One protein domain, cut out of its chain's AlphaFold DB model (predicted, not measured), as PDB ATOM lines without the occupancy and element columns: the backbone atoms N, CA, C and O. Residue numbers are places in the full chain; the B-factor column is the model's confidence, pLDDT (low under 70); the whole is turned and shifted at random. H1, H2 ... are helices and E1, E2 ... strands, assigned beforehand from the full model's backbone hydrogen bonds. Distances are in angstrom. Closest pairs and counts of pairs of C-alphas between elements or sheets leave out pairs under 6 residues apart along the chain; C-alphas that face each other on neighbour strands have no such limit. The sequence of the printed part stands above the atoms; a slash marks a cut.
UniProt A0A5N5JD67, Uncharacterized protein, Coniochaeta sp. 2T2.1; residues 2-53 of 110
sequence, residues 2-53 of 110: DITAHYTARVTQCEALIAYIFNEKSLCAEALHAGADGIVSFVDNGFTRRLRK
ATOM      1  N   ASP A   2     -39.590 -20.265   7.163       58.22
ATOM      2  CA  ASP A   2     -39.524 -21.679   7.541       58.22
ATOM      3  C   ASP A   2     -38.208 -22.267   7.011       58.22
ATOM      4  O   ASP A   2     -37.971 -22.299   5.802       58.22
ATOM      5  N   ILE A   3     -37.323 -22.677   7.924       59.12
ATOM      6  CA  ILE A   3     -35.997 -23.236   7.612       59.12
ATOM      7  C   ILE A   3     -36.133 -24.445   6.667       59.12
ATOM      8  O   ILE A   3     -35.269 -24.670   5.818       59.12
ATOM      9  N   THR A   4     -37.247 -25.170   6.752       61.47
ATOM     10  CA  THR A   4     -37.568 -26.331   5.914       61.47
ATOM     11  C   THR A   4     -37.755 -25.946   4.441       61.47
ATOM     12  O   THR A   4     -37.228 -26.607   3.539       61.47
ATOM     13  N   ALA A   5     -38.454 -24.836   4.181       66.44
ATOM     14  CA  ALA A   5     -38.691 -24.331   2.828       66.44
ATOM     15  C   ALA A   5     -37.387 -23.856   2.165       66.44
ATOM     16  O   ALA A   5     -37.183 -24.061   0.968       66.44
ATOM     17  N   HIS A   6     -36.466 -23.297   2.957       75.50
ATOM     18  CA  HIS A   6     -35.170 -22.816   2.477       75.50
ATOM     19  C   HIS A   6     -34.283 -23.943   1.915       75.50
ATOM     20  O   HIS A   6     -33.726 -23.800   0.829       75.50
ATOM     21  N   TYR A   7     -34.170 -25.090   2.597       81.81
ATOM     22  CA  TYR A   7     -33.356 -26.203   2.081       81.81
ATOM     23  C   TYR A   7     -33.977 -26.875   0.854       81.81
ATOM     24  O   TYR A   7     -33.240 -27.295  -0.031       81.81
ATOM     25  N   THR A   8     -35.307 -26.920   0.747       85.19
ATOM     26  CA  THR A   8     -35.994 -27.501  -0.423       85.19
ATOM     27  C   THR A   8     -35.654 -26.750  -1.711       85.19
ATOM     28  O   THR A   8     -35.303 -27.366  -2.721       85.19
ATOM     29  N   ALA A   9     -35.679 -25.415  -1.660       86.56
ATOM     30  CA  ALA A   9     -35.279 -24.578  -2.785       86.56
ATOM     31  C   ALA A   9     -33.799 -24.789  -3.149       86.56
ATOM     32  O   ALA A   9     -33.475 -25.031  -4.310       86.56
ATOM     33  N   ARG A  10     -32.904 -24.793  -2.150       86.94
ATOM     34  CA  ARG A  10     -31.462 -24.974  -2.386       86.94
ATOM     35  C   ARG A  10     -31.102 -26.354  -2.936       86.94
ATOM     36  O   ARG A  10     -30.195 -26.444  -3.757       86.94
ATOM     37  N   VAL A  11     -31.801 -27.414  -2.521       90.25
ATOM     38  CA  VAL A  11     -31.636 -28.753  -3.112       90.25
ATOM     39  C   VAL A  11     -32.025 -28.725  -4.585       90.25
ATOM     40  O   VAL A  11     -31.242 -29.165  -5.418       90.25
ATOM     41  N   THR A  12     -33.181 -28.145  -4.916       90.62
ATOM     42  CA  THR A  12     -33.657 -28.053  -6.307       90.62
ATOM     43  C   THR A  12     -32.664 -27.294  -7.191       90.62
ATOM     44  O   THR A  12     -32.325 -27.744  -8.284       90.62
ATOM     45  N   GLN A  13     -32.142 -26.166  -6.703       89.62
ATOM     46  CA  GLN A  13     -31.115 -25.404  -7.415       89.62
ATOM     47  C   GLN A  13     -29.810 -26.199  -7.566       89.62
ATOM     48  O   GLN A  13     -29.205 -26.196  -8.636       89.62
ATOM     49  N   CYS A  14     -29.377 -26.903  -6.514       91.00
ATOM     50  CA  CYS A  14     -28.187 -27.746  -6.570       91.00
ATOM     51  C   CYS A  14     -28.332 -28.830  -7.643       91.00
ATOM     52  O   CYS A  14     -27.463 -28.933  -8.503       91.00
ATOM     53  N   GLU A  15     -29.446 -29.566  -7.646       93.62
ATOM     54  CA  GLU A  15     -29.741 -30.614  -8.632       93.62
ATOM     55  C   GLU A  15     -29.691 -30.094 -10.073       93.62
ATOM     56  O   GLU A  15     -29.134 -30.757 -10.950       93.62
ATOM     57  N   ALA A  16     -30.214 -28.886 -10.310       91.69
ATOM     58  CA  ALA A  16     -30.138 -28.229 -11.609       91.69
ATOM     59  C   ALA A  16     -28.689 -27.889 -12.004       91.69
ATOM     60  O   ALA A  16     -28.289 -28.152 -13.138       91.69
ATOM     61  N   LEU A  17     -27.883 -27.355 -11.077       89.50
ATOM     62  CA  LEU A  17     -26.489 -26.979 -11.347       89.50
ATOM     63  C   LEU A  17     -25.592 -28.176 -11.666       89.50
ATOM     64  O   LEU A  17     -24.748 -28.082 -12.556       89.50
ATOM     65  N   ILE A  18     -25.749 -29.282 -10.936       89.44
ATOM     66  CA  ILE A  18     -24.927 -30.484 -11.137       89.44
ATOM     67  C   ILE A  18     -25.546 -31.470 -12.134       89.44
ATOM     68  O   ILE A  18     -24.973 -32.535 -12.362       89.44
ATOM     69  N   ALA A  19     -26.702 -31.126 -12.718       92.94
ATOM     70  CA  ALA A  19     -27.479 -31.972 -13.623       92.94
ATOM     71  C   ALA A  19     -27.700 -33.397 -13.073       92.94
ATOM     72  O   ALA A  19     -27.600 -34.389 -13.797       92.94
ATOM     73  N   TYR A  20     -27.986 -33.495 -11.774       93.38
ATOM     74  CA  TYR A  20     -28.161 -34.760 -11.063       93.38
ATOM     75  C   TYR A  20     -29.302 -34.644 -10.056       93.38
ATOM     76  O   TYR A  20     -29.294 -33.755  -9.211       93.38
ATOM     77  N   ILE A  21     -30.266 -35.562 -10.141       93.88
ATOM     78  CA  ILE A  21     -31.411 -35.643  -9.228       93.88
ATOM     79  C   ILE A  21     -31.076 -36.646  -8.122       93.88
ATOM     80  O   ILE A  21     -30.769 -37.806  -8.404       93.88
ATOM     81  N   PHE A  22     -31.165 -36.226  -6.860       90.75
ATOM     82  CA  PHE A  22     -30.961 -37.130  -5.732       90.75
ATOM     83  C   PHE A  22     -32.211 -37.982  -5.501       90.75
ATOM     84  O   PHE A  22     -33.316 -37.456  -5.375       90.75
ATOM     85  N   ASN A  23     -32.021 -39.296  -5.349       91.12
ATOM     86  CA  ASN A  23     -33.088 -40.197  -4.897       91.12
ATOM     87  C   ASN A  23     -33.536 -39.871  -3.461       91.12
ATOM     88  O   ASN A  23     -34.716 -39.958  -3.139       91.12
ATOM     89  N   GLU A  24     -32.584 -39.476  -2.612       90.00
ATOM     90  CA  GLU A  24     -32.816 -39.032  -1.237       90.00
ATOM     91  C   GLU A  24     -32.409 -37.559  -1.116       90.00
ATOM     92  O   GLU A  24     -31.227 -37.236  -0.944       90.00
ATOM     93  N   LYS A  25     -33.381 -36.645  -1.211       91.06
ATOM     94  CA  LYS A  25     -33.117 -35.195  -1.192       91.06
ATOM     95  C   LYS A  25     -32.520 -34.737   0.132       91.06
ATOM     96  O   LYS A  25     -31.755 -33.769   0.156       91.06
ATOM     97  N   SER A  26     -32.789 -35.468   1.217       88.88
ATOM     98  CA  SER A  26     -32.153 -35.218   2.510       88.88
ATOM     99  C   SER A  26     -30.626 -35.284   2.464       88.88
ATOM    100  O   SER A  26     -29.997 -34.529   3.197       88.88
ATOM    101  N   LEU A  27     -30.018 -36.103   1.594       89.62
ATOM    102  CA  LEU A  27     -28.553 -36.169   1.466       89.62
ATOM    103  C   LEU A  27     -27.974 -34.877   0.882       89.62
ATOM    104  O   LEU A  27     -26.963 -34.373   1.370       89.62
ATOM    105  N   CYS A  28     -28.631 -34.310  -0.132       91.31
ATOM    106  CA  CYS A  28     -28.244 -33.016  -0.695       91.31
ATOM    107  C   CYS A  28     -28.449 -31.894   0.332       91.31
ATOM    108  O   CYS A  28     -27.562 -31.070   0.549       91.31
ATOM    109  N   ALA A  29     -29.589 -31.898   1.030       90.12
ATOM    110  CA  ALA A  29     -29.872 -30.918   2.076       90.12
ATOM    111  C   ALA A  29     -28.826 -30.967   3.207       90.12
ATOM    112  O   ALA A  29     -28.349 -29.923   3.653       90.12
ATOM    113  N   GLU A  30     -28.436 -32.170   3.634       90.12
ATOM    114  CA  GLU A  30     -27.402 -32.403   4.644       90.12
ATOM    115  C   GLU A  30     -26.029 -31.927   4.161       90.12
ATOM    116  O   GLU A  30     -25.344 -31.219   4.894       90.12
ATOM    117  N   ALA A  31     -25.662 -32.199   2.903       90.44
ATOM    118  CA  ALA A  31     -24.427 -31.696   2.299       90.44
ATOM    119  C   ALA A  31     -24.356 -30.156   2.278       90.44
ATOM    120  O   ALA A  31     -23.284 -29.581   2.484       90.44
ATOM    121  N   LEU A  32     -25.495 -29.485   2.080       88.94
ATOM    122  CA  LEU A  32     -25.614 -28.021   2.077       88.94
ATOM    123  C   LEU A  32     -25.621 -27.402   3.486       88.94
ATOM    124  O   LEU A  32     -25.498 -26.176   3.618       88.94
ATOM    125  N   HIS A  33     -25.767 -28.210   4.541       88.00
ATOM    126  CA  HIS A  33     -25.787 -27.747   5.924       88.00
ATOM    127  C   HIS A  33     -24.363 -27.593   6.492       88.00
ATOM    128  O   HIS A  33     -23.855 -28.432   7.237       88.00
ATOM    129  N   ALA A  34     -23.730 -26.467   6.148       80.06
ATOM    130  CA  ALA A  34     -22.401 -26.076   6.638       80.06
ATOM    131  C   ALA A  34     -22.429 -25.134   7.868       80.06
ATOM    132  O   ALA A  34     -21.380 -24.738   8.372       80.06
ATOM    133  N   GLY A  35     -23.624 -24.731   8.323       68.62
ATOM    134  CA  GLY A  35     -23.828 -23.703   9.355       68.62
ATOM    135  C   GLY A  35     -23.473 -24.118  10.791       68.62
ATOM    136  O   GLY A  35     -23.004 -25.228  11.049       68.62
ATOM    137  N   ALA A  36     -23.694 -23.192  11.734       61.41
ATOM    138  CA  ALA A  36     -23.513 -23.412  13.174       61.41
ATOM    139  C   ALA A  36     -24.445 -24.516  13.713       61.41
ATOM    140  O   ALA A  36     -25.441 -24.843  13.069       61.41
ATOM    141  N   ASP A  37     -24.116 -25.050  14.896       59.91
ATOM    142  CA  ASP A  37     -24.736 -26.217  15.547       59.91
ATOM    143  C   ASP A  37     -26.201 -25.976  15.976       59.91
ATOM    144  O   ASP A  37     -26.554 -25.970  17.155       59.91
ATOM    145  N   GLY A  38     -27.078 -25.751  15.000       64.06
ATOM    146  CA  GLY A  38     -28.519 -25.626  15.157       64.06
ATOM    147  C   GLY A  38     -29.230 -26.906  14.738       64.06
ATOM    148  O   GLY A  38     -28.806 -27.615  13.827       64.06
ATOM    149  N   ILE A  39     -30.352 -27.212  15.389       68.44
ATOM    150  CA  ILE A  39     -31.238 -28.288  14.941       68.44
ATOM    151  C   ILE A  39     -31.977 -27.794  13.696       68.44
ATOM    152  O   ILE A  39     -32.947 -27.047  13.795       68.44
ATOM    153  N   VAL A  40     -31.509 -28.213  12.524       79.19
ATOM    154  CA  VAL A  40     -32.175 -27.967  11.243       79.19
ATOM    155  C   VAL A  40     -32.987 -29.201  10.863       79.19
ATOM    156  O   VAL A  40     -32.504 -30.328  10.980       79.19
ATOM    157  N   SER A  41     -34.221 -28.992  10.406       81.75
ATOM    158  CA  SER A  41     -35.084 -30.060   9.896       81.75
ATOM    159  C   SER A  41     -35.397 -29.847   8.418       81.75
ATOM    160  O   SER A  41     -35.490 -28.714   7.951       81.75
ATOM    161  N   PHE A  42     -35.551 -30.949   7.694       84.56
ATOM    162  CA  PHE A  42     -35.884 -31.005   6.278       84.56
ATOM    163  C   PHE A  42     -37.021 -32.003   6.076       84.56
ATOM    164  O   PHE A  42     -36.981 -33.092   6.647       84.56
ATOM    165  N   VAL A  43     -38.032 -31.643   5.288       83.69
ATOM    166  CA  VAL A  43     -39.135 -32.548   4.957       83.69
ATOM    167  C   VAL A  43     -38.845 -33.175   3.604       83.69
ATOM    168  O   VAL A  43     -38.798 -32.480   2.595       83.69
ATOM    169  N   ASP A  44     -38.670 -34.492   3.600       81.06
ATOM    170  CA  ASP A  44     -38.467 -35.289   2.393       81.06
ATOM    171  C   ASP A  44     -39.598 -36.313   2.289       81.06
ATOM    172  O   ASP A  44     -39.797 -37.113   3.208       81.06
ATOM    173  N   ASN A  45     -40.381 -36.262   1.210       81.19
ATOM    174  CA  ASN A  45     -41.543 -37.134   0.989       81.19
ATOM    175  C   ASN A  45     -42.530 -37.190   2.176       81.19
ATOM    176  O   ASN A  45     -43.049 -38.248   2.522       81.19
ATOM    177  N   GLY A  46     -42.773 -36.048   2.830       80.56
ATOM    178  CA  GLY A  46     -43.682 -35.943   3.979       80.56
ATOM    179  C   GLY A  46     -43.082 -36.375   5.323       80.56
ATOM    180  O   GLY A  46     -43.743 -36.235   6.350       80.56
ATOM    181  N   PHE A  47     -41.829 -36.840   5.351       81.62
ATOM    182  CA  PHE A  47     -41.122 -37.193   6.580       81.62
ATOM    183  C   PHE A  47     -40.151 -36.091   6.994       81.62
ATOM    184  O   PHE A  47     -39.257 -35.712   6.237       81.62
ATOM    185  N   THR A  48     -40.281 -35.617   8.233       84.69
ATOM    186  CA  THR A  48     -39.330 -34.670   8.820       84.69
ATOM    187  C   THR A  48     -38.058 -35.396   9.242       84.69
ATOM    188  O   THR A  48     -38.078 -36.272  10.108       84.69
ATOM    189  N   ARG A  49     -36.930 -35.002   8.657       84.75
ATOM    190  CA  ARG A  49     -35.588 -35.492   8.977       84.75
ATOM    191  C   ARG A  49     -34.766 -34.376   9.595       84.75
ATOM    192  O   ARG A  49     -34.794 -33.241   9.131       84.75
ATOM    193  N   ARG A  50     -33.992 -34.706  10.624       85.69
ATOM    194  CA  ARG A  50     -32.997 -33.789  11.179       85.69
ATOM    195  C   ARG A  50     -31.749 -33.821  10.302       85.69
ATOM    196  O   ARG A  50     -31.180 -34.893  10.113       85.69
ATOM    197  N   LEU A  51     -31.317 -32.660   9.826       86.19
ATOM    198  CA  LEU A  51     -30.053 -32.520   9.113       86.19
ATOM    199  C   LEU A  51     -28.909 -32.460  10.126       86.19
ATOM    200  O   LEU A  51     -28.982 -31.722  11.115       86.19
ATOM    201  N   ARG A  52     -27.857 -33.247   9.901       85.75
ATOM    202  CA  ARG A  52     -26.605 -33.128  10.653       85.75
ATOM    203  C   ARG A  52     -25.679 -32.192   9.894       85.75
ATOM    204  O   ARG A  52     -25.829 -31.975   8.696       85.75
ATOM    205  N   LYS A  53     -24.709 -31.620  10.598       87.25
ATOM    206  CA  LYS A  53     -23.667 -30.834   9.948       87.25
ATOM    207  C   LYS A  53     -22.904 -31.708   8.954       87.25
ATOM    208  O   LYS A  53     -22.575 -32.857   9.262       87.25
TER     209      LYS A  53
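This is residues 2 to 53 of the 110 residues of an uncharacterized protein of Coniochaeta sp. 2T2.1 (UniProt A0A5N5JD67). A long helix, H1, has a short helix, H2, packed across it, and a small two-stranded hairpin, E1 and E2, packs on both helices. The hairpin meets H1 at its residues 3 to 8, through E1, while H2 has both strands near it. The printed part has 52 residues with two named helices and two named strands, in the order H1, H2, E1, E2, and the sheet, E1 then E2, is antiparallel. The class is mixed, helices and strands. The whole is compact, with a radius of gyration of the C-alphas of 10.4 A, and rounded, spanning 30 by 23 by 17 A.

H1 is residues 3 to 17, 21.5 A from first to last C-alpha, and begins at C-alpha 3 at (-35.997, -23.236, 7.612). Seven residues later comes H2, residues 25 to 31, which is 10.0 A long and begins at C-alpha 25 at (-33.117, -35.195, -1.192). E1 is residues 40 to 44 and measures 13.1 A. E2 is residues 47 to 51, 12.3 A long, and ends at C-alpha 51 at (-30.053, -32.520, 9.113).

H1 and H2 touch, with the C-alphas of Tyr 7 and Ala 29 closest at 5.9 A. Their lines are about perpendicular, at 89 degrees. In both helices each O i to N i+4 pair is within hydrogen-bond range. H1 and E1 have 9 pairs of C-alphas within 8 A, the closest being those of Thr 4 and Phe 42 at 5.0 A. H1 and E2 are apart. H2 comes near E1 at Ser 26 and Asp 44, whose C-alphas, the closest of the two elements, are 6.3 A apart. H2 comes near E2 at Glu 30 and Leu 51, the closest C-alphas there, 5.2 A apart. E1 and E2 form a hairpin of antiparallel neighbours, with an angle of 143 degrees between their directions. Across this pair N 42 and O 49 are 2.8 A apart and N 51 and O 40 are 2.9 A apart, both within hydrogen-bond range. The C-alphas of Val 43 and Thr 48, which face each other, are 4.4 A apart.

The two C-alphas farthest apart are those of Ala 19 and Asp 37, 29.9 A. The printed part runs from residue 2 to residue 53 of a chain of 110 residues and has no cut. The link from E1 to E2 is tight, and those from H1 to H2 and from H2 to E1 are short, with 7 and 8 residues. The mean pLDDT of the printed part of this model is 83.0. Confidence is low, under 70, at residues 2 to 5, of which 3 to 5 belong to H1, and at residues 35 to 39, between H2 and E1.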